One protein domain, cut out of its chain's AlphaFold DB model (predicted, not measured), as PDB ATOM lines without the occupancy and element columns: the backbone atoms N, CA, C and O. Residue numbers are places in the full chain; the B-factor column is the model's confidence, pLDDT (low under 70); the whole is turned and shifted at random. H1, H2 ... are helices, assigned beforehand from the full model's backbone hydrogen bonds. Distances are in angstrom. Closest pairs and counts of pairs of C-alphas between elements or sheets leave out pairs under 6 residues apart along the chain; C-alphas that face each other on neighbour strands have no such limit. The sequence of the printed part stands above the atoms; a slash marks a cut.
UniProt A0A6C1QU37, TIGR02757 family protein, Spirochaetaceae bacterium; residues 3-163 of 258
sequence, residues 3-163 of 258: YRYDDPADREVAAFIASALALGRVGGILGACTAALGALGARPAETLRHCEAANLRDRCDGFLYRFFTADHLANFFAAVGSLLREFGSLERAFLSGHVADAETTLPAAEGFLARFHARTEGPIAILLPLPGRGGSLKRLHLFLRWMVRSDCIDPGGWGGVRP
ATOM      1  N   TYR A   3     134.341 119.118 174.383       86.44
ATOM      2  CA  TYR A   3     133.271 119.831 175.107       86.44
ATOM      3  C   TYR A   3     133.107 121.325 174.771       86.44
ATOM      4  O   TYR A   3     132.168 121.940 175.249       86.44
ATOM      5  N   ARG A   4     134.021 121.943 174.006       88.69
ATOM      6  CA  ARG A   4     133.878 123.349 173.589       88.69
ATOM      7  C   ARG A   4     132.905 123.526 172.418       88.69
ATOM      8  O   ARG A   4     132.626 124.663 172.061       88.69
ATOM      9  N   TYR A   5     132.460 122.433 171.803       92.69
ATOM     10  CA  TYR A   5     131.600 122.451 170.626       92.69
ATOM     11  C   TYR A   5     130.214 121.910 170.983       92.69
ATOM     12  O   TYR A   5     130.033 120.706 171.209       92.69
ATOM     13  N   ASP A   6     129.237 122.815 171.035       92.00
ATOM     14  CA  ASP A   6     127.831 122.480 171.271       92.00
ATOM     15  C   ASP A   6     127.172 121.886 170.020       92.00
ATOM     16  O   ASP A   6     126.371 120.960 170.140       92.00
ATOM     17  N   ASP A   7     127.564 122.357 168.828       95.50
ATOM     18  CA  ASP A   7     127.133 121.802 167.540       95.50
ATOM     19  C   ASP A   7     127.716 120.382 167.351       95.50
ATOM     20  O   ASP A   7     128.945 120.224 167.327       95.50
ATOM     21  N   PRO A   8     126.874 119.336 167.202       95.50
ATOM     22  CA  PRO A   8     127.336 117.968 166.981       95.50
ATOM     23  C   PRO A   8     128.250 117.808 165.759       95.50
ATOM     24  O   PRO A   8     129.164 116.985 165.807       95.50
ATOM     25  N   ALA A   9     128.047 118.597 164.697       96.69
ATOM     26  CA  ALA A   9     128.868 118.529 163.490       96.69
ATOM     27  C   ALA A   9     130.303 119.000 163.767       96.69
ATOM     28  O   ALA A   9     131.273 118.338 163.397       96.69
ATOM     29  N   ASP A  10     130.460 120.118 164.478       98.00
ATOM     30  CA  ASP A  10     131.782 120.608 164.870       98.00
ATOM     31  C   ASP A  10     132.429 119.695 165.922       98.00
ATOM     32  O   ASP A  10     133.643 119.467 165.903       98.00
ATOM     33  N   ARG A  11     131.615 119.112 166.810       97.94
ATOM     34  CA  ARG A  11     132.070 118.189 167.852       97.94
ATOM     35  C   ARG A  11     132.681 116.914 167.285       97.94
ATOM     36  O   ARG A  11     133.762 116.536 167.735       97.94
ATOM     37  N   GLU A  12     132.038 116.259 166.318       98.19
ATOM     38  CA  GLU A  12     132.585 115.032 165.722       98.19
ATOM     39  C   GLU A  12     133.915 115.296 165.002       98.19
ATOM     40  O   GLU A  12     134.860 114.517 165.142       98.19
ATOM     41  N   VAL A  13     134.040 116.437 164.317       98.31
ATOM     42  CA  VAL A  13     135.297 116.853 163.681       98.31
ATOM     43  C   VAL A  13     136.370 117.097 164.737       98.31
ATOM     44  O   VAL A  13     137.483 116.573 164.626       98.31
ATOM     45  N   ALA A  14     136.040 117.834 165.798       98.12
ATOM     46  CA  ALA A  14     136.974 118.115 166.877       98.12
ATOM     47  C   ALA A  14     137.433 116.845 167.603       98.12
ATOM     48  O   ALA A  14     138.623 116.699 167.895       98.12
ATOM     49  N   ALA A  15     136.518 115.910 167.867       97.88
ATOM     50  CA  ALA A  15     136.825 114.626 168.483       97.88
ATOM     51  C   ALA A  15     137.729 113.768 167.590       97.88
ATOM     52  O   ALA A  15     138.668 113.143 168.090       97.88
ATOM     53  N   PHE A  16     137.490 113.761 166.276       97.75
ATOM     54  CA  PHE A  16     138.282 112.964 165.346       97.75
ATOM     55  C   PHE A  16     139.703 113.513 165.166       97.75
ATOM     56  O   PHE A  16     140.669 112.751 165.185       97.75
ATOM     57  N   ILE A  17     139.856 114.840 165.096       96.88
ATOM     58  CA  ILE A  17     141.171 115.504 165.108       96.88
ATOM     59  C   ILE A  17     141.905 115.194 166.419       96.88
ATOM     60  O   ILE A  17     143.068 114.786 166.411       96.88
ATOM     61  N   ALA A  18     141.218 115.352 167.553       96.38
ATOM     62  CA  ALA A  18     141.801 115.133 168.872       96.38
ATOM     63  C   ALA A  18     142.311 113.700 169.057       96.38
ATOM     64  O   ALA A  18     143.390 113.487 169.615       96.38
ATOM     65  N   SER A  19     141.549 112.714 168.585       95.44
ATOM     66  CA  SER A  19     141.915 111.309 168.719       95.44
ATOM     67  C   SER A  19     143.076 110.935 167.791       95.44
ATOM     68  O   SER A  19     143.996 110.235 168.220       95.44
ATOM     69  N   ALA A  20     143.094 111.452 166.557       94.19
ATOM     70  CA  ALA A  20     144.170 111.230 165.594       94.19
ATOM     71  C   ALA A  20     145.515 111.784 166.101       94.19
ATOM     72  O   ALA A  20     146.562 111.165 165.907       94.19
ATOM     73  N   LEU A  21     145.476 112.905 166.827       94.12
ATOM     74  CA  LEU A  21     146.644 113.551 167.429       94.12
ATOM     75  C   LEU A  21     146.978 113.044 168.845       94.12
ATOM     76  O   LEU A  21     147.909 113.553 169.467       94.12
ATOM     77  N   ALA A  22     146.280 112.034 169.375       91.81
ATOM     78  CA  ALA A  22     146.495 111.518 170.731       91.81
ATOM     79  C   ALA A  22     147.779 110.659 170.851       91.81
ATOM     80  O   ALA A  22     147.727 109.450 171.098       91.81
ATOM     81  N   LEU A  23     148.952 111.279 170.663       88.19
ATOM     82  CA  LEU A  23     150.269 110.637 170.712       88.19
ATOM     83  C   LEU A  23     151.305 111.455 171.501       88.19
ATOM     84  O   LEU A  23     151.981 112.336 170.975       88.19
ATOM     85  N   GLY A  24     151.555 111.057 172.746       87.56
ATOM     86  CA  GLY A  24     152.604 111.631 173.585       87.56
ATOM     87  C   GLY A  24     152.048 112.232 174.867       87.56
ATOM     88  O   GLY A  24     151.034 111.777 175.385       87.56
ATOM     89  N   ARG A  25     152.737 113.241 175.407       88.50
ATOM     90  CA  ARG A  25     152.332 113.888 176.661       88.50
ATOM     91  C   ARG A  25     151.118 114.786 176.437       88.50
ATOM     92  O   ARG A  25     151.065 115.488 175.427       88.50
ATOM     93  N   VAL A  26     150.231 114.841 177.431       89.19
ATOM     94  CA  VAL A  26     148.969 115.603 177.398       89.19
ATOM     95  C   VAL A  26     149.167 117.046 176.930       89.19
ATOM     96  O   VAL A  26     148.484 117.473 176.008       89.19
ATOM     97  N   GLY A  27     150.147 117.777 177.477       91.44
ATOM     98  CA  GLY A  27     150.403 119.167 177.071       91.44
ATOM     99  C   GLY A  27     150.739 119.323 175.582       91.44
ATOM    100  O   GLY A  27     150.239 120.233 174.930       91.44
ATOM    101  N   GLY A  28     151.516 118.393 175.018       94.50
ATOM    102  CA  GLY A  28     151.828 118.396 173.586       94.50
ATOM    103  C   GLY A  28     150.613 118.057 172.722       94.50
ATOM    104  O   GLY A  28     150.416 118.685 171.690       94.50
ATOM    105  N   ILE A  29     149.785 117.102 173.163       94.12
ATOM    106  CA  ILE A  29     148.535 116.742 172.473       94.12
ATOM    107  C   ILE A  29     147.602 117.957 172.431       94.12
ATOM    108  O   ILE A  29     147.100 118.311 171.369       94.12
ATOM    109  N   LEU A  30     147.410 118.632 173.568       94.81
ATOM    110  CA  LEU A  30     146.552 119.814 173.661       94.81
ATOM    111  C   LEU A  30     147.052 120.962 172.779       94.81
ATOM    112  O   LEU A  30     146.240 121.596 172.106       94.81
ATOM    113  N   GLY A  31     148.366 121.204 172.743       96.75
ATOM    114  CA  GLY A  31     148.968 122.201 171.855       96.75
ATOM    115  C   GLY A  31     148.713 121.889 170.379       96.75
ATOM    116  O   GLY A  31     148.211 122.741 169.651       96.75
ATOM    117  N   ALA A  32     148.960 120.645 169.960       97.06
ATOM    118  CA  ALA A  32     148.731 120.210 168.583       97.06
ATOM    119  C   ALA A  32     147.258 120.326 168.176       97.06
ATOM    120  O   ALA A  32     146.943 120.844 167.109       97.06
ATOM    121  N   CYS A  33     146.338 119.900 169.040       97.19
ATOM    122  CA  CYS A  33     144.917 119.999 168.739       97.19
ATOM    123  C   CYS A  33     144.427 121.453 168.716       97.19
ATOM    124  O   CYS A  33     143.579 121.790 167.898       97.19
ATOM    125  N   THR A  34     144.971 122.316 169.579       96.75
ATOM    126  CA  THR A  34     144.659 123.754 169.567       96.75
ATOM    127  C   THR A  34     145.113 124.394 168.259       96.75
ATOM    128  O   THR A  34     144.340 125.132 167.659       96.75
ATOM    129  N   ALA A  35     146.318 124.070 167.781       97.19
ATOM    130  CA  ALA A  35     146.810 124.546 166.490       97.19
ATOM    131  C   ALA A  35     145.943 124.032 165.325       97.19
ATOM    132  O   ALA A  35     145.482 124.823 164.506       97.19
ATOM    133  N   ALA A  36     145.651 122.727 165.294       97.12
ATOM    134  CA  ALA A  36     144.848 122.112 164.239       97.12
ATOM    135  C   ALA A  36     143.416 122.671 164.180       97.12
ATOM    136  O   ALA A  36     142.926 123.002 163.107       97.12
ATOM    137  N   LEU A  37     142.740 122.812 165.323       97.06
ATOM    138  CA  LEU A  37     141.392 123.387 165.368       97.06
ATOM    139  C   LEU A  37     141.407 124.896 165.099       97.06
ATOM    140  O   LEU A  37     140.511 125.402 164.431       97.06
ATOM    141  N   GLY A  38     142.447 125.603 165.550       96.25
ATOM    142  CA  GLY A  38     142.646 127.022 165.257       96.25
ATOM    143  C   GLY A  38     142.729 127.312 163.757       96.25
ATOM    144  O   GLY A  38     142.115 128.270 163.293       96.25
ATOM    145  N   ALA A  39     143.384 126.438 162.986       96.19
ATOM    146  CA  ALA A  39     143.456 126.527 161.523       96.19
ATOM    147  C   ALA A  39     142.079 126.457 160.826       96.19
ATOM    148  O   ALA A  39     141.899 126.978 159.718       96.19
ATOM    149  N   LEU A  40     141.094 125.828 161.475       96.38
ATOM    150  CA  LEU A  40     139.731 125.670 160.965       96.38
ATOM    151  C   LEU A  40     138.753 126.736 161.482       96.38
ATOM    152  O   LEU A  40     137.682 126.911 160.900       96.38
ATOM    153  N   GLY A  41     139.119 127.468 162.535       94.06
ATOM    154  CA  GLY A  41     138.285 128.496 163.155       94.06
ATOM    155  C   GLY A  41     137.171 127.936 164.048       94.06
ATOM    156  O   GLY A  41     137.244 126.817 164.554       94.06
ATOM    157  N   ALA A  42     136.136 128.749 164.278       93.25
ATOM    158  CA  ALA A  42     135.072 128.439 165.237       93.25
ATOM    159  C   ALA A  42     134.125 127.316 164.780       93.25
ATOM    160  O   ALA A  42     133.569 126.628 165.630       93.25
ATOM    161  N   ARG A  43     133.962 127.129 163.462       96.31
ATOM    162  CA  ARG A  43     133.042 126.154 162.852       96.31
ATOM    163  C   ARG A  43     133.806 125.149 161.985       96.31
ATOM    164  O   ARG A  43     133.765 125.236 160.755       96.31
ATOM    165  N   PRO A  44     134.599 124.247 162.592       97.25
ATOM    166  CA  PRO A  44     135.484 123.359 161.852       97.25
ATOM    167  C   PRO A  44     134.769 122.464 160.830       97.25
ATOM    168  O   PRO A  44     135.321 122.237 159.754       97.25
ATOM    169  N   ALA A  45     133.554 121.985 161.096       97.69
ATOM    170  CA  ALA A  45     132.811 121.155 160.148       97.69
ATOM    171  C   ALA A  45     132.371 121.941 158.911       97.69
ATOM    172  O   ALA A  45     132.499 121.446 157.789       97.69
ATOM    173  N   GLU A  46     131.903 123.175 159.099       96.25
ATOM    174  CA  GLU A  46     131.562 124.070 157.992       96.25
ATOM    175  C   GLU A  46     132.806 124.399 157.160       96.25
ATOM    176  O   GLU A  46     132.798 124.219 155.940       96.25
ATOM    177  N   THR A  47     133.906 124.781 157.818       96.94
ATOM    178  CA  THR A  47     135.180 125.054 157.141       96.94
ATOM    179  C   THR A  47     135.617 123.858 156.298       96.94
ATOM    180  O   THR A  47     135.904 124.020 155.116       96.94
ATOM    181  N   LEU A  48     135.621 122.641 156.848       96.81
ATOM    182  CA  LEU A  48     136.044 121.448 156.106       96.81
ATOM    183  C   LEU A  48     135.090 121.062 154.971       96.81
ATOM    184  O   LEU A  48     135.533 120.533 153.947       96.81
ATOM    185  N   ARG A  49     133.788 121.324 155.119       95.56
ATOM    186  CA  ARG A  49     132.796 121.037 154.078       95.56
ATOM    187  C   ARG A  49     133.012 121.908 152.842       95.56
ATOM    188  O   ARG A  49     132.894 121.388 151.731       95.56
ATOM    189  N   HIS A  50     133.353 123.183 153.029       92.75
ATOM    190  CA  HIS A  50     133.406 124.179 151.952       92.75
ATOM    191  C   HIS A  50     134.818 124.549 151.480       92.75
ATOM    192  O   HIS A  50     134.965 125.076 150.381       92.75
ATOM    193  N   CYS A  51     135.859 124.287 152.272       89.00
ATOM    194  CA  CYS A  51     137.228 124.639 151.906       89.00
ATOM    195  C   CYS A  51     137.782 123.697 150.828       89.00
ATOM    196  O   CYS A  51     137.741 122.471 150.964       89.00
ATOM    197  N   GLU A  52     138.352 124.279 149.773       80.44
ATOM    198  CA  GLU A  52     139.115 123.544 148.765       80.44
ATOM    199  C   GLU A  52     140.437 123.011 149.336       80.44
ATOM    200  O   GLU A  52     141.007 123.585 150.270       80.44
ATOM    201  N   ALA A  53     140.952 121.927 148.748       74.50
ATOM    202  CA  ALA A  53     142.160 121.254 149.226       74.50
ATOM    203  C   ALA A  53     143.405 122.161 149.229       74.50
ATOM    204  O   ALA A  53     144.190 122.102 150.171       74.50
ATOM    205  N   ALA A  54     143.558 123.035 148.226       75.06
ATOM    206  CA  ALA A  54     144.676 123.982 148.162       75.06
ATOM    207  C   ALA A  54     144.694 124.922 149.383       75.06
ATOM    208  O   ALA A  54     145.704 125.030 150.071       75.06
ATOM    209  N   ASN A  55     143.534 125.484 149.732       87.25
ATOM    210  CA  ASN A  55     143.378 126.384 150.876       87.25
ATOM    211  C   ASN A  55     143.588 125.681 152.231       87.25
ATOM    212  O   ASN A  55     143.938 126.327 153.219       87.25
ATOM    213  N   LEU A  56     143.375 124.360 152.312       88.75
ATOM    214  CA  LEU A  56     143.657 123.591 153.532       88.75
ATOM    215  C   LEU A  56     145.156 123.467 153.801       88.75
ATOM    216  O   LEU A  56     145.552 123.413 154.963       88.75
ATOM    217  N   ARG A  57     145.987 123.434 152.755       88.31
ATOM    218  CA  ARG A  57     147.440 123.366 152.921       88.31
ATOM    219  C   ARG A  57     147.978 124.643 153.551       88.31
ATOM    220  O   ARG A  57     148.687 124.557 154.548       88.31
ATOM    221  N   ASP A  58     147.543 125.793 153.044       92.00
ATOM    222  CA  ASP A  58     147.938 127.108 153.561       92.00
ATOM    223  C   ASP A  58     147.491 127.305 155.016       92.00
ATOM    224  O   ASP A  58     148.239 127.806 155.850       92.00
ATOM    225  N   ARG A  59     146.286 126.834 155.364       93.94
ATOM    226  CA  ARG A  59     145.780 126.863 156.749       93.94
ATOM    227  C   ARG A  59     146.608 126.022 157.717       93.94
ATOM    228  O   ARG A  59     146.619 126.310 158.910       93.94
ATOM    229  N   CYS A  60     147.255 124.972 157.223       94.62
ATOM    230  CA  CYS A  60     148.084 124.075 158.016       94.62
ATOM    231  C   CYS A  60     149.557 124.502 158.056       94.62
ATOM    232  O   CYS A  60     150.357 123.775 158.653       94.62
ATOM    233  N   ASP A  61     149.933 125.622 157.429       93.62
ATOM    234  CA  ASP A  61     151.328 126.047 157.351       93.62
ATOM    235  C   ASP A  61     151.971 126.178 158.742       93.62
ATOM    236  O   ASP A  61     151.343 126.568 159.730       93.62
ATOM    237  N   GLY A  62     153.229 125.751 158.836       93.75
ATOM    238  CA  GLY A  62     153.967 125.685 160.096       93.75
ATOM    239  C   GLY A  62     153.495 124.608 161.088       93.75
ATOM    240  O   GLY A  62     154.119 124.454 162.141       93.75
ATOM    241  N   PHE A  63     152.448 123.824 160.792       96.56
ATOM    242  CA  PHE A  63     152.031 122.740 161.682       96.56
ATOM    243  C   PHE A  63     153.092 121.636 161.740       96.56
ATOM    244  O   PHE A  63     153.407 120.973 160.746       96.56
ATOM    245  N   LEU A  64     153.596 121.387 162.947       94.81
ATOM    246  CA  LEU A  64     154.476 120.269 163.242       94.81
ATOM    247  C   LEU A  64     154.149 119.712 164.623       94.81
ATOM    248  O   LEU A  64     154.226 120.407 165.637       94.81
ATOM    249  N   TYR A  65     153.834 118.424 164.679       94.88
ATOM    250  CA  TYR A  65     153.653 117.719 165.938       94.88
ATOM    251  C   TYR A  65     154.220 116.310 165.848       94.88
ATOM    252  O   TYR A  65     153.685 115.448 165.154       94.88
ATOM    253  N   ARG A  66     155.309 116.063 166.589       91.62
ATOM    254  CA  ARG A  66     156.110 114.834 166.477       91.62
ATOM    255  C   ARG A  66     156.632 114.675 165.046       91.62
ATOM    256  O   ARG A  66     157.555 115.376 164.663       91.62
ATOM    257  N   PHE A  67     156.038 113.765 164.290       89.56
ATOM    258  CA  PHE A  67     156.340 113.486 162.890       89.56
ATOM    259  C   PHE A  67     155.152 113.822 161.971       89.56
ATOM    260  O   PHE A  67     155.226 113.590 160.769       89.56
ATOM    261  N   PHE A  68     154.050 114.350 162.519       91.44
ATOM    262  CA  PHE A  68     152.944 114.876 161.727       91.44
ATOM    263  C   PHE A  68     153.293 116.284 161.255       91.44
ATOM    264  O   PHE A  68     153.659 117.140 162.061       91.44
ATOM    265  N   THR A  69     153.168 116.505 159.955       92.81
ATOM    266  CA  THR A  69     153.482 117.769 159.275       92.81
ATOM    267  C   THR A  69     152.201 118.452 158.799       92.81
ATOM    268  O   THR A  69     151.130 117.838 158.815       92.81
ATOM    269  N   ALA A  70     152.325 119.689 158.318       93.44
ATOM    270  CA  ALA A  70     151.263 120.425 157.635       93.44
ATOM    271  C   ALA A  70     150.556 119.581 156.560       93.44
ATOM    272  O   ALA A  70     149.332 119.504 156.546       93.44
ATOM    273  N   ASP A  71     151.319 118.858 155.738       90.81
ATOM    274  CA  ASP A  71     150.779 117.994 154.681       90.81
ATOM    275  C   ASP A  71     149.927 116.844 155.221       90.81
ATOM    276  O   ASP A  71     148.855 116.551 154.692       90.81
ATOM    277  N   HIS A  72     150.371 116.203 156.306       92.12
ATOM    278  CA  HIS A  72     149.584 115.149 156.945       92.12
ATOM    279  C   HIS A  72     148.252 115.695 157.465       92.12
ATOM    280  O   HIS A  72     147.221 115.037 157.320       92.12
ATOM    281  N   LEU A  73     148.271 116.891 158.060       93.62
ATOM    282  CA  LEU A  73     147.077 117.526 158.605       93.62
ATOM    283  C   LEU A  73     146.131 118.022 157.501       93.62
ATOM    284  O   LEU A  73     144.931 117.780 157.581       93.62
ATOM    285  N   ALA A  74     146.656 118.639 156.441       93.38
ATOM    286  CA  ALA A  74     145.869 119.083 155.293       93.38
ATOM    287  C   ALA A  74     145.186 117.902 154.583       93.38
ATOM    288  O   ALA A  74     143.992 117.966 154.295       93.38
ATOM    289  N   ASN A  75     145.897 116.784 154.393       92.06
ATOM    290  CA  ASN A  75     145.319 115.553 153.848       92.06
ATOM    291  C   ASN A  75     144.238 114.960 154.763       92.06
ATOM    292  O   ASN A  75     143.201 114.503 154.280       92.06
ATOM    293  N   PHE A  76     144.447 114.996 156.084       94.56
ATOM    294  CA  PHE A  76     143.428 114.597 157.055       94.56
ATOM    295  C   PHE A  76     142.165 115.454 156.915       94.56
ATOM    296  O   PHE A  76     141.061 114.923 156.799       94.56
ATOM    297  N   PHE A  77     142.324 116.776 156.875       95.56
ATOM    298  CA  PHE A  77     141.234 117.734 156.703       95.56
ATOM    299  C   PHE A  77     140.484 117.540 155.386       95.56
ATOM    300  O   PHE A  77     139.255 117.509 155.391       95.56
ATOM    301  N   ALA A  78     141.197 117.339 154.278       93.75
ATOM    302  CA  ALA A  78     140.588 117.096 152.976       93.75
ATOM    303  C   ALA A  78     139.724 115.823 152.983       93.75
ATOM    304  O   ALA A  78     138.594 115.836 152.485       93.75
ATOM    305  N   ALA A  79     140.212 114.749 153.613       94.50
ATOM    306  CA  ALA A  79     139.474 113.499 153.744       94.50
ATOM    307  C   ALA A  79     138.232 113.634 154.632       94.50
ATOM    308  O   ALA A  79     137.161 113.159 154.252       94.50
ATOM    309  N   VAL A  80     138.337 114.333 155.770       96.69
ATOM    310  CA  VAL A  80     137.175 114.654 156.618       96.69
ATOM    311  C   VAL A  80     136.157 115.486 155.841       96.69
ATOM    312  O   VAL A  80     134.988 115.119 155.796       96.69
ATOM    313  N   GLY A  81     136.586 116.553 155.164       96.56
ATOM    314  CA  GLY A  81     135.708 117.387 154.341       96.56
ATOM    315  C   GLY A  81     134.993 116.596 153.244       96.56
ATOM    316  O   GLY A  81     133.801 116.789 153.012       96.56
ATOM    317  N   SER A  82     135.695 115.654 152.610       95.56
ATOM    318  CA  SER A  82     135.121 114.744 151.615       95.56
ATOM    319  C   SER A  82     134.043 113.833 152.218       95.56
ATOM    320  O   SER A  82     132.941 113.755 151.676       95.56
ATOM    321  N   LEU A  83     134.298 113.229 153.386       97.12
ATOM    322  CA  LEU A  83     133.286 112.446 154.108       97.12
ATOM    323  C   LEU A  83     132.070 113.298 154.502       97.12
ATOM    324  O   LEU A  83     130.937 112.856 154.326       97.12
ATOM    325  N   LEU A  84     132.283 114.524 154.987       97.62
ATOM    326  CA  LEU A  84     131.202 115.437 155.367       97.62
ATOM    327  C   LEU A  84     130.332 115.846 154.174       97.62
ATOM    328  O   LEU A  84     129.119 115.967 154.327       97.62
ATOM    329  N   ARG A  85     130.925 116.067 152.995       97.12
ATOM    330  CA  ARG A  85     130.179 116.392 151.768       97.12
ATOM    331  C   ARG A  85     129.348 115.215 151.261       97.12
ATOM    332  O   ARG A  85     128.237 115.428 150.793       97.12
ATOM    333  N   GLU A  86     129.871 113.996 151.357       97.50
ATOM    334  CA  GLU A  86     129.198 112.798 150.843       97.50
ATOM    335  C   GLU A  86     128.127 112.255 151.791       97.50
ATOM    336  O   GLU A  86     127.023 111.925 151.363       97.50
ATOM    337  N   PHE A  87     128.431 112.168 153.086       97.88
ATOM    338  CA  PHE A  87     127.554 111.522 154.064       97.88
ATOM    339  C   PHE A  87     126.759 112.513 154.917       97.88
ATOM    340  O   PHE A  87     125.809 112.105 155.586       97.88
ATOM    341  N   GLY A  88     127.128 113.795 154.911       97.56
ATOM    342  CA  GLY A  88     126.549 114.846 155.753       97.56
ATOM    343  C   GLY A  88     127.199 114.957 157.136       97.56
ATOM    344  O   GLY A  88     127.351 116.072 157.637       97.56
ATOM    345  N   SER A  89     127.624 113.829 157.718       98.19
ATOM    346  CA  SER A  89     128.339 113.736 158.998       98.19
ATOM    347  C   SER A  89     129.294 112.535 159.036       98.19
ATOM    348  O   SER A  89     129.151 111.581 158.261       98.19
ATOM    349  N   LEU A  90     130.257 112.560 159.957       98.38
ATOM    350  CA  LEU A  90     131.122 111.423 160.268       98.38
ATOM    351  C   LEU A  90     130.323 110.267 160.873       98.38
ATOM    352  O   LEU A  90     130.619 109.117 160.547       98.38
ATOM    353  N   GLU A  91     129.284 110.544 161.673       98.31
ATOM    354  CA  GLU A  91     128.372 109.496 162.152       98.31
ATOM    355  C   GLU A  91     127.742 108.738 160.982       98.31
ATOM    356  O   GLU A  91     127.815 107.514 160.916       98.31
ATOM    357  N   ARG A  92     127.170 109.450 160.004       98.19
ATOM    358  CA  ARG A  92     126.529 108.820 158.840       98.19
ATOM    359  C   ARG A  92     127.536 108.052 157.984       98.19
ATOM    360  O   ARG A  92     127.210 106.972 157.495       98.19
ATOM    361  N   ALA A  93     128.762 108.561 157.848       98.06
ATOM    362  CA  ALA A  93     129.850 107.853 157.172       98.06
ATOM    363  C   ALA A  93     130.263 106.557 157.895       98.06
ATOM    364  O   ALA A  93     130.643 105.573 157.254       98.06
ATOM    365  N   PHE A  94     130.197 106.544 159.228       97.88
ATOM    366  CA  PHE A  94     130.444 105.355 160.038       97.88
ATOM    367  C   PHE A  94     129.279 104.361 159.936       97.88
ATOM    368  O   PHE A  94     129.487 103.178 159.646       97.88
ATOM    369  N   LEU A  95     128.044 104.846 160.090       97.62
ATOM    370  CA  LEU A  95     126.828 104.033 160.060       97.62
ATOM    371  C   LEU A  95     126.575 103.371 158.705       97.62
ATOM    372  O   LEU A  95     125.965 102.309 158.656       97.62
ATOM    373  N   SER A  96     127.108 103.914 157.608       96.06
ATOM    374  CA  SER A  96     126.990 103.291 156.285       96.06
ATOM    375  C   SER A  96     127.734 101.948 156.156       96.06
ATOM    376  O   SER A  96     127.667 101.303 155.111       96.06
ATOM    377  N   GLY A  97     128.516 101.542 157.164       92.44
ATOM    378  CA  GLY A  97     129.060 100.186 157.306       92.44
ATOM    379  C   GLY A  97     128.658  99.497 158.612       92.44
ATOM    380  O   GLY A  97     129.232  98.462 158.943       92.44
ATOM    381  N   HIS A  98     127.729 100.075 159.377       94.62
ATOM    382  CA  HIS A  98     127.300  99.556 160.670       94.62
ATOM    383  C   HIS A  98     126.076  98.650 160.537       94.62
ATOM    384  O   HIS A  98     125.166  98.914 159.756       94.62
ATOM    385  N   VAL A  99     126.045  97.596 161.349       92.62
ATOM    386  CA  VAL A  99     124.890  96.714 161.517       92.62
ATOM    387  C   VAL A  99     124.435  96.841 162.965       92.62
ATOM    388  O   VAL A  99     125.247  96.655 163.872       92.62
ATOM    389  N   ALA A 100     123.153  97.143 163.182       88.44
ATOM    390  CA  ALA A 100     122.610  97.435 164.512       88.44
ATOM    391  C   ALA A 100     122.886  96.310 165.529       88.44
ATOM    392  O   ALA A 100     123.266  96.583 166.669       88.44
ATOM    393  N   ASP A 101     122.789  95.053 165.090       90.00
ATOM    394  CA  ASP A 101     123.009  93.857 165.915       90.00
ATOM    395  C   ASP A 101     124.446  93.316 165.866       90.00
ATOM    396  O   ASP A 101     124.717  92.221 166.357       90.00
ATOM    397  N   ALA A 102     125.396  94.069 165.299       93.00
ATOM    398  CA  ALA A 102     126.803  93.689 165.361       93.00
ATOM    399  C   ALA A 102     127.283  93.616 166.817       93.00
ATOM    400  O   ALA A 102     127.011  94.518 167.612       93.00
ATOM    401  N   GLU A 103     128.064  92.583 167.143       94.62
ATOM    402  CA  GLU A 103     128.637  92.413 168.485       94.62
ATOM    403  C   GLU A 103     129.578  93.568 168.856       94.62
ATOM    404  O   GLU A 103     129.628  94.001 170.005       94.62
ATOM    405  N   THR A 104     130.339  94.070 167.881       96.31
ATOM    406  CA  THR A 104     131.286  95.166 168.093       96.31
ATOM    407  C   THR A 104     131.276  96.162 166.945       96.31
ATOM    408  O   THR A 104     130.847  95.864 165.829       96.31
ATOM    409  N   THR A 105     131.831  97.345 167.195       96.00
ATOM    410  CA  THR A 105     132.056  98.376 166.181       96.00
ATOM    411  C   THR A 105     133.159  98.037 165.175       96.00
ATOM    412  O   THR A 105     133.346  98.810 164.240       96.00
ATOM    413  N   LEU A 106     133.904  96.933 165.334       93.38
ATOM    414  CA  LEU A 106     135.104  96.654 164.533       93.38
ATOM    415  C   LEU A 106     134.852  96.621 163.012       93.38
ATOM    416  O   LEU A 106     135.579  97.318 162.305       93.38
ATOM    417  N   PRO A 107     133.824  95.927 162.481       92.38
ATOM    418  CA  PRO A 107     133.591  95.905 161.033       92.38
ATOM    419  C   PRO A 107     133.250  97.294 160.467       92.38
ATOM    420  O   PRO A 107     133.747  97.695 159.415       92.38
ATOM    421  N   ALA A 108     132.444  98.068 161.201       94.50
ATOM    422  CA  ALA A 108     132.087  99.433 160.817       94.50
ATOM    423  C   ALA A 108     133.301 100.374 160.882       94.50
ATOM    424  O   ALA A 108     133.500 101.196 159.991       94.50
ATOM    425  N   ALA A 109     134.148 100.210 161.900       93.69
ATOM    426  CA  ALA A 109     135.405 100.927 162.066       93.69
ATOM    427  C   ALA A 109     136.389 100.648 160.916       93.69
ATOM    428  O   ALA A 109     136.999 101.581 160.391       93.69
ATOM    429  N   GLU A 110     136.504  99.392 160.483       91.12
ATOM    430  CA  GLU A 110     137.296  98.999 159.313       91.12
ATOM    431  C   GLU A 110     136.777  99.649 158.030       91.12
ATOM    432  O   GLU A 110     137.557 100.258 157.293       91.12
ATOM    433  N   GLY A 111     135.465  99.591 157.788       92.81
ATOM    434  CA  GLY A 111     134.839 100.228 156.628       92.81
ATOM    435  C   GLY A 111     134.987 101.751 156.632       92.81
ATOM    436  O   GLY A 111     135.317 102.350 155.607       92.81
ATOM    437  N   PHE A 112     134.801 102.388 157.790       95.12
ATOM    438  CA  PHE A 112     134.988 103.826 157.966       95.12
ATOM    439  C   PHE A 112     136.429 104.247 157.664       95.12
ATOM    440  O   PHE A 112     136.646 105.175 156.883       95.12
ATOM    441  N   LEU A 113     137.422 103.532 158.206       92.06
ATOM    442  CA  LEU A 113     138.822 103.809 157.893       92.06
ATOM    443  C   LEU A 113     139.134 103.556 156.422       92.06
ATOM    444  O   LEU A 113     139.805 104.379 155.814       92.06
ATOM    445  N   ALA A 114     138.640 102.475 155.820       91.06
ATOM    446  CA  ALA A 114     138.855 102.222 154.397       91.06
ATOM    447  C   ALA A 114     138.342 103.388 153.533       91.06
ATOM    448  O   ALA A 114     139.053 103.856 152.643       91.06
ATOM    449  N   ARG A 115     137.154 103.930 153.846       93.00
ATOM    450  CA  ARG A 115     136.618 105.130 153.181       93.00
ATOM    451  C   ARG A 115     137.480 106.362 153.436       93.00
ATOM    452  O   ARG A 115     137.763 107.103 152.497       93.00
ATOM    453  N   PHE A 116     137.906 106.583 154.675       93.69
ATOM    454  CA  PHE A 116     138.784 107.697 155.018       93.69
ATOM    455  C   PHE A 116     140.102 107.634 154.226       93.69
ATOM    456  O   PHE A 116     140.461 108.593 153.554       93.69
ATOM    457  N   HIS A 117     140.770 106.480 154.221       90.19
ATOM    458  CA  HIS A 117     142.037 106.253 153.515       90.19
ATOM    459  C   HIS A 117     141.915 106.395 151.998       90.19
ATOM    460  O   HIS A 117     142.805 106.956 151.363       90.19
ATOM    461  N   ALA A 118     140.798 105.960 151.410       91.19
ATOM    462  CA  ALA A 118     140.534 106.133 149.980       91.19
ATOM    463  C   ALA A 118     140.436 107.610 149.542       91.19
ATOM    464  O   ALA A 118     140.422 107.888 148.349       91.19
ATOM    465  N   ARG A 119     140.359 108.555 150.492       90.25
ATOM    466  CA  ARG A 119     140.269 110.006 150.258       90.25
ATOM    467  C   ARG A 119     141.563 110.746 150.600       90.25
ATOM    468  O   ARG A 119     141.546 111.967 150.721       90.25
ATOM    469  N   THR A 120     142.660 110.023 150.812       84.31
ATOM    470  CA  THR A 120     143.930 110.605 151.264       84.31
ATOM    471  C   THR A 120     145.043 110.318 150.273       84.31
ATOM    472  O   THR A 120     145.253 109.173 149.881       84.31
ATOM    473  N   GLU A 121     145.789 111.356 149.907       69.44
ATOM    474  CA  GLU A 121     146.940 111.280 149.008       69.44
ATOM    475  C   GLU A 121     148.234 111.368 149.836       69.44
ATOM    476  O   GLU A 121     148.909 112.393 149.886       69.44
ATOM    477  N   GLY A 122     148.555 110.321 150.605       67.75
ATOM    478  CA  GLY A 122     149.779 110.300 151.413       67.75
ATOM    479  C   GLY A 122     149.765 109.296 152.565       67.75
ATOM    480  O   GLY A 122     148.768 108.605 152.778       67.75
ATOM    481  N   PRO A 123     150.861 109.194 153.343       66.12
ATOM    482  CA  PRO A 123     151.013 108.199 154.404       66.12
ATOM    483  C   PRO A 123     150.213 108.561 155.669       66.12
ATOM    484  O   PRO A 123     150.744 108.610 156.776       66.12
ATOM    485  N   ILE A 124     148.899 108.764 155.547       73.00
ATOM    486  CA  ILE A 124     148.021 109.056 156.689       73.00
ATOM    487  C   ILE A 124     147.847 107.861 157.634       73.00
ATOM    488  O   ILE A 124     147.376 108.012 158.763       73.00
ATOM    489  N   ALA A 125     148.280 106.672 157.205       68.00
ATOM    490  CA  ALA A 125     148.324 105.456 158.014       68.00
ATOM    491  C   ALA A 125     149.079 105.636 159.335       68.00
ATOM    492  O   ALA A 125     148.834 104.895 160.282       68.00
ATOM    493  N   ILE A 126     149.952 106.643 159.432       69.75
ATOM    494  CA  ILE A 126     150.638 106.977 160.677       69.75
ATOM    495  C   ILE A 126     149.738 107.712 161.693       69.75
ATOM    496  O   ILE A 126     149.901 107.531 162.905       69.75
ATOM    497  N   LEU A 127     148.752 108.491 161.222       73.62
ATOM    498  CA  LEU A 127     147.719 109.135 162.046       73.62
ATOM    499  C   LEU A 127     146.632 108.131 162.437       73.62
ATOM    500  O   LEU A 127     146.296 108.008 163.615       73.62
ATOM    501  N   LEU A 128     146.126 107.370 161.468       80.06
ATOM    502  CA  LEU A 128     145.062 106.389 161.670       80.06
ATOM    503  C   LEU A 128     145.408 105.093 160.931       80.06
ATOM    504  O   LEU A 128     145.142 104.989 159.734       80.06
ATOM    505  N   PRO A 129     146.021 104.104 161.598       73.38
ATOM    506  CA  PRO A 129     146.402 102.869 160.933       73.38
ATOM    507  C   PRO A 129     145.181 102.030 160.547       73.38
ATOM    508  O   PRO A 129     144.172 102.012 161.251       73.38
ATOM    509  N   LEU A 130     145.302 101.284 159.446       70.81
ATOM    510  CA  LEU A 130     144.319 100.275 159.051       70.81
ATOM    511  C   LEU A 130     144.501  98.984 159.877       70.81
ATOM    512  O   LEU A 130     145.642  98.527 160.019       70.81
ATOM    513  N   PRO A 131     143.416  98.336 160.345       61.72
ATOM    514  CA  PRO A 131     143.476  97.103 161.150       61.72
ATOM    515  C   PRO A 131     144.243  95.965 160.480       61.72
ATOM    516  O   PRO A 131     145.098  95.333 161.100       61.72
ATOM    517  N   GLY A 132     144.024  95.775 159.175       59.22
ATOM    518  CA  GLY A 132     144.688  94.747 158.365       59.22
ATOM    519  C   GLY A 132     146.197  94.942 158.168       59.22
ATOM    520  O   GLY A 132     146.837  94.097 157.555       59.22
ATOM    521  N   ARG A 133     146.783  96.037 158.676       59.31
ATOM    522  CA  ARG A 133     148.233  96.304 158.633       59.31
ATOM    523  C   ARG A 133     148.909  96.219 160.006       59.31
ATOM    524  O   ARG A 133     150.014  96.721 160.172       59.31
ATOM    525  N   GLY A 134     148.249  95.607 160.993       53.47
ATOM    526  CA  GLY A 134     148.822  95.356 162.322       53.47
ATOM    527  C   GLY A 134     148.955  96.595 163.214       53.47
ATOM    528  O   GLY A 134     149.549  96.513 164.286       53.47
ATOM    529  N   GLY A 135     148.415  97.744 162.797       59.47
ATOM    530  CA  GLY A 135     148.427  98.956 163.610       59.47
ATOM    531  C   GLY A 135     147.304  98.971 164.648       59.47
ATOM    532  O   GLY A 135     146.196  98.496 164.403       59.47
ATOM    533  N   SER A 136     147.595  99.525 165.826       71.94
ATOM    534  CA  SER A 136     146.613  99.653 166.907       71.94
ATOM    535  C   SER A 136     145.485 100.620 166.531       71.94
ATOM    536  O   SER A 136     145.731 101.762 166.142       71.94
ATOM    537  N   LEU A 137     144.240 100.186 166.741       86.62
ATOM    538  CA  LEU A 137     143.033 100.997 166.561       86.62
ATOM    539  C   LEU A 137     142.721 101.934 167.732       86.62
ATOM    540  O   LEU A 137     141.665 102.565 167.733       86.62
ATOM    541  N   LYS A 138     143.630 102.074 168.708       91.06
ATOM    542  CA  LYS A 138     143.435 102.897 169.914       91.06
ATOM    543  C   LYS A 138     142.763 104.239 169.619       91.06
ATOM    544  O   LYS A 138     141.786 104.589 170.267       91.06
ATOM    545  N   ARG A 139     143.308 105.001 168.665       92.38
ATOM    546  CA  ARG A 139     142.847 106.364 168.349       92.38
ATOM    547  C   ARG A 139     141.421 106.368 167.809       92.38
ATOM    548  O   ARG A 139     140.619 107.199 168.217       92.38
ATOM    549  N   LEU A 140     141.082 105.402 166.959       94.06
ATOM    550  CA  LEU A 140     139.720 105.270 166.459       94.06
ATOM    551  C   LEU A 140     138.758 104.830 167.564       94.06
ATOM    552  O   LEU A 140     137.694 105.416 167.703       94.06
ATOM    553  N   HIS A 141     139.135 103.858 168.392       95.50
ATOM    554  CA  HIS A 141     138.313 103.450 169.535       95.50
ATOM    555  C   HIS A 141     138.109 104.594 170.537       95.50
ATOM    556  O   HIS A 141     137.021 104.735 171.078       95.50
ATOM    557  N   LEU A 142     139.114 105.453 170.737       95.31
ATOM    558  CA  LEU A 142     138.998 106.641 171.583       95.31
ATOM    559  C   LEU A 142     138.004 107.652 170.996       95.31
ATOM    560  O   LEU A 142     137.175 108.183 171.725       95.31
ATOM    561  N   PHE A 143     138.055 107.876 169.679       97.38
ATOM    562  CA  PHE A 143     137.062 108.690 168.977       97.38
ATOM    563  C   PHE A 143     135.646 108.134 169.134       97.38
ATOM    564  O   PHE A 143     134.748 108.869 169.533       97.38
ATOM    565  N   LEU A 144     135.460 106.838 168.873       97.50
ATOM    566  CA  LEU A 144     134.157 106.189 169.000       97.50
ATOM    567  C   LEU A 144     133.642 106.263 170.437       97.50
ATOM    568  O   LEU A 144     132.479 106.590 170.636       97.50
ATOM    569  N   ARG A 145     134.506 106.044 171.436       96.94
ATOM    570  CA  ARG A 145     134.136 106.200 172.844       96.94
ATOM    571  C   ARG A 145     133.597 107.600 173.125       96.94
ATOM    572  O   ARG A 145     132.504 107.712 173.663       96.94
ATOM    573  N   TRP A 146     134.319 108.642 172.707       97.31
ATOM    574  CA  TRP A 146     133.904 110.031 172.917       97.31
ATOM    575  C   TRP A 146     132.590 110.394 172.234       97.31
ATOM    576  O   TRP A 146     131.841 111.190 172.789       97.31
ATOM    577  N   MET A 147     132.327 109.857 171.043       98.19
ATOM    578  CA  MET A 147     131.132 110.224 170.283       98.19
ATOM    579  C   MET A 147     129.899 109.404 170.656       98.19
ATOM    580  O   MET A 147     128.792 109.933 170.607       98.19
ATOM    581  N   VAL A 148     130.078 108.137 171.032       97.88
ATOM    582  CA  VAL A 148     128.977 107.209 171.331       97.88
ATOM    583  C   VAL A 148     128.542 107.278 172.794       97.88
ATOM    584  O   VAL A 148     127.356 107.150 173.083       97.88
ATOM    585  N   ARG A 149     129.473 107.474 173.734       97.19
ATOM    586  CA  ARG A 149     129.129 107.627 175.156       97.19
ATOM    587  C   ARG A 149     128.851 109.081 175.487       97.19
ATOM    588  O   ARG A 149     129.518 109.972 174.976       97.19
ATOM    589  N   SER A 150     127.872 109.295 176.360       95.19
ATOM    590  CA  SER A 150     127.444 110.615 176.815       95.19
ATOM    591  C   SER A 150     127.314 110.608 178.335       95.19
ATOM    592  O   SER A 150     126.311 110.141 178.872       95.19
ATOM    593  N   ASP A 151     128.329 111.118 179.023       92.56
ATOM    594  CA  ASP A 151     128.379 111.233 180.481       92.56
ATOM    595  C   ASP A 151     129.255 112.435 180.913       92.56
ATOM    596  O   ASP A 151     129.507 113.365 180.141       92.56
ATOM    597  N   CYS A 152     129.698 112.468 182.174       89.44
ATOM    598  CA  CYS A 152     130.547 113.548 182.689       89.44
ATOM    599  C   CYS A 152     131.992 113.536 182.142       89.44
ATOM    600  O   CYS A 152     132.750 114.468 182.416       89.44
ATOM    601  N   ILE A 153     132.381 112.491 181.402       90.69
ATOM    602  CA  ILE A 153     133.715 112.282 180.826       90.69
ATOM    603  C   ILE A 153     133.675 112.319 179.295       90.69
ATOM    604  O   ILE A 153     134.552 112.935 178.677       90.69
ATOM    605  N   ASP A 154     132.703 111.633 178.694       95.31
ATOM    606  CA  ASP A 154     132.549 111.492 177.252       95.31
ATOM    607  C   ASP A 154     131.410 112.404 176.738       95.31
ATOM    608  O   ASP A 154     130.300 112.376 177.271       95.31
ATOM    609  N   PRO A 155     131.667 113.257 175.728       94.94
ATOM    610  CA  PRO A 155     130.753 114.335 175.333       94.94
ATOM    611  C   PRO A 155     129.540 113.885 174.505       94.94
ATOM    612  O   PRO A 155     128.591 114.657 174.353       94.94
ATOM    613  N   GLY A 156     129.580 112.691 173.919       96.12
ATOM    614  CA  GLY A 156     128.520 112.160 173.073       96.12
ATOM    615  C   GLY A 156     128.298 112.953 171.786       96.12
ATOM    616  O   GLY A 156     129.071 113.834 171.400       96.12
ATOM    617  N   GLY A 157     127.184 112.656 171.124       95.50
ATOM    618  CA  GLY A 157     126.763 113.300 169.879       95.50
ATOM    619  C   GLY A 157     126.357 112.307 168.796       95.50
ATOM    620  O   GLY A 157     125.713 112.717 167.838       95.50
ATOM    621  N   TRP A 158     126.698 111.025 168.950       97.56
ATOM    622  CA  TRP A 158     126.222 109.942 168.092       97.56
ATOM    623  C   TRP A 158     125.139 109.132 168.807       97.56
ATOM    624  O   TRP A 158     125.270 108.812 169.987       97.56
ATOM    625  N   GLY A 159     124.076 108.791 168.082       95.94
ATOM    626  CA  GLY A 159     122.941 108.005 168.574       95.94
ATOM    627  C   GLY A 159     122.737 106.678 167.841       95.94
ATOM    628  O   GLY A 159     121.959 105.843 168.296       95.94
ATOM    629  N   GLY A 160     123.423 106.455 166.716       95.44
ATOM    630  CA  GLY A 160     123.252 105.251 165.896       95.44
ATOM    631  C   GLY A 160     124.072 104.032 166.330       95.44
ATOM    632  O   GLY A 160     123.982 102.992 165.683       95.44
ATOM    633  N   VAL A 161     124.881 104.144 167.387       97.44
ATOM    634  CA  VAL A 161     125.752 103.073 167.901       97.44
ATOM    635  C   VAL A 161     125.516 102.921 169.399       97.44
ATOM    636  O   VAL A 161     125.383 103.914 170.108       97.44
ATOM    637  N   ARG A 162     125.481 101.686 169.909       97.25
ATOM    638  CA  ARG A 162     125.291 101.420 171.344       97.25
ATOM    639  C   ARG A 162     126.641 101.340 172.070       97.25
ATOM    640  O   ARG A 162     127.549 100.692 171.543       97.25
ATOM    641  N   PRO A 163     126.771 101.865 173.307       97.69
ATOM    642  CA  PRO A 163     127.991 101.711 174.109       97.69
ATOM    643  C   PRO A 163     128.449 100.252 174.269       97.69
ATOM    644  O   PRO A 163     129.643  99.973 174.191       97.69
TER     645      PRO A 163
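Overview. This is residues 3 to 163 of the 258 residues of the protein "TIGR02757 family protein" of Spirochaetaceae bacterium (UniProt A0A6C1QU37). A compact body of helices packed mostly crosswise has H1 and H5 in its middle, H3 across both, and H8 side by side with H1. H2 and H4 pack toward one end, H6 and H7 toward the other, and residues 149 to 163 lie outside with no named element. The 161 printed residues have eight named helices, H1 to H8 in order, and no named strand: all helix. The radius of gyration of the C-alphas is 14.6 A; the spans are 44 by 34 by 33 A.

Arrangement. H5, residues 70 to 87, touches H3, residues 44 to 50, about perpendicular at 74 degrees, with residues 77 to 85 alone; the closest C-alphas, Leu 48 and Gly 81, are 4.4 A apart. H5 and H1, residues 8 to 20, are close but not clearly touching: C-alphas 13 and 80 are closest, 7.6 A. H1 touches H8, residues 138 to 148, at a shallow tilt of 19 degrees, opposite ways; closest C-alphas Ser 19 and Arg 139, 5.0 A. H1 touches H2, residues 26 to 40, with residues 14 to 18 alone; closest C-alphas Ala 18 and Cys 33, 5.8 A. H5 touches H4, residues 53 to 59, with residues 70 to 78 alone; closest C-alphas Arg 57 and Ala 74, 5.1 A. H6, residues 90 to 95, touches residues 108 to 112 alone of H7, residues 106 to 117; closest C-alphas Phe 94 and Phe 112, 5.2 A. Every O i to N i+4 pair is within hydrogen-bond range in H1, H3, H5, H6, H7 and H8; in H2 10 of 11, in H4 2 of 3.

Along the chain. H5 is 25.6 A long, H2 21.4 A, H1 18.2 A. C-alpha 8 begins H1 at (127.336, 117.968, 166.981); C-alpha 148 ends H8 at (128.977, 107.209, 171.331).

Size, cuts and confidence. The farthest C-alphas, Gly 62 and Asp 101, are 44.8 A apart. The printed part has no cut. H7 to H8 is a long link; residues 121 to 123, 125 to 126 and 131 to 135 have pLDDT under 70.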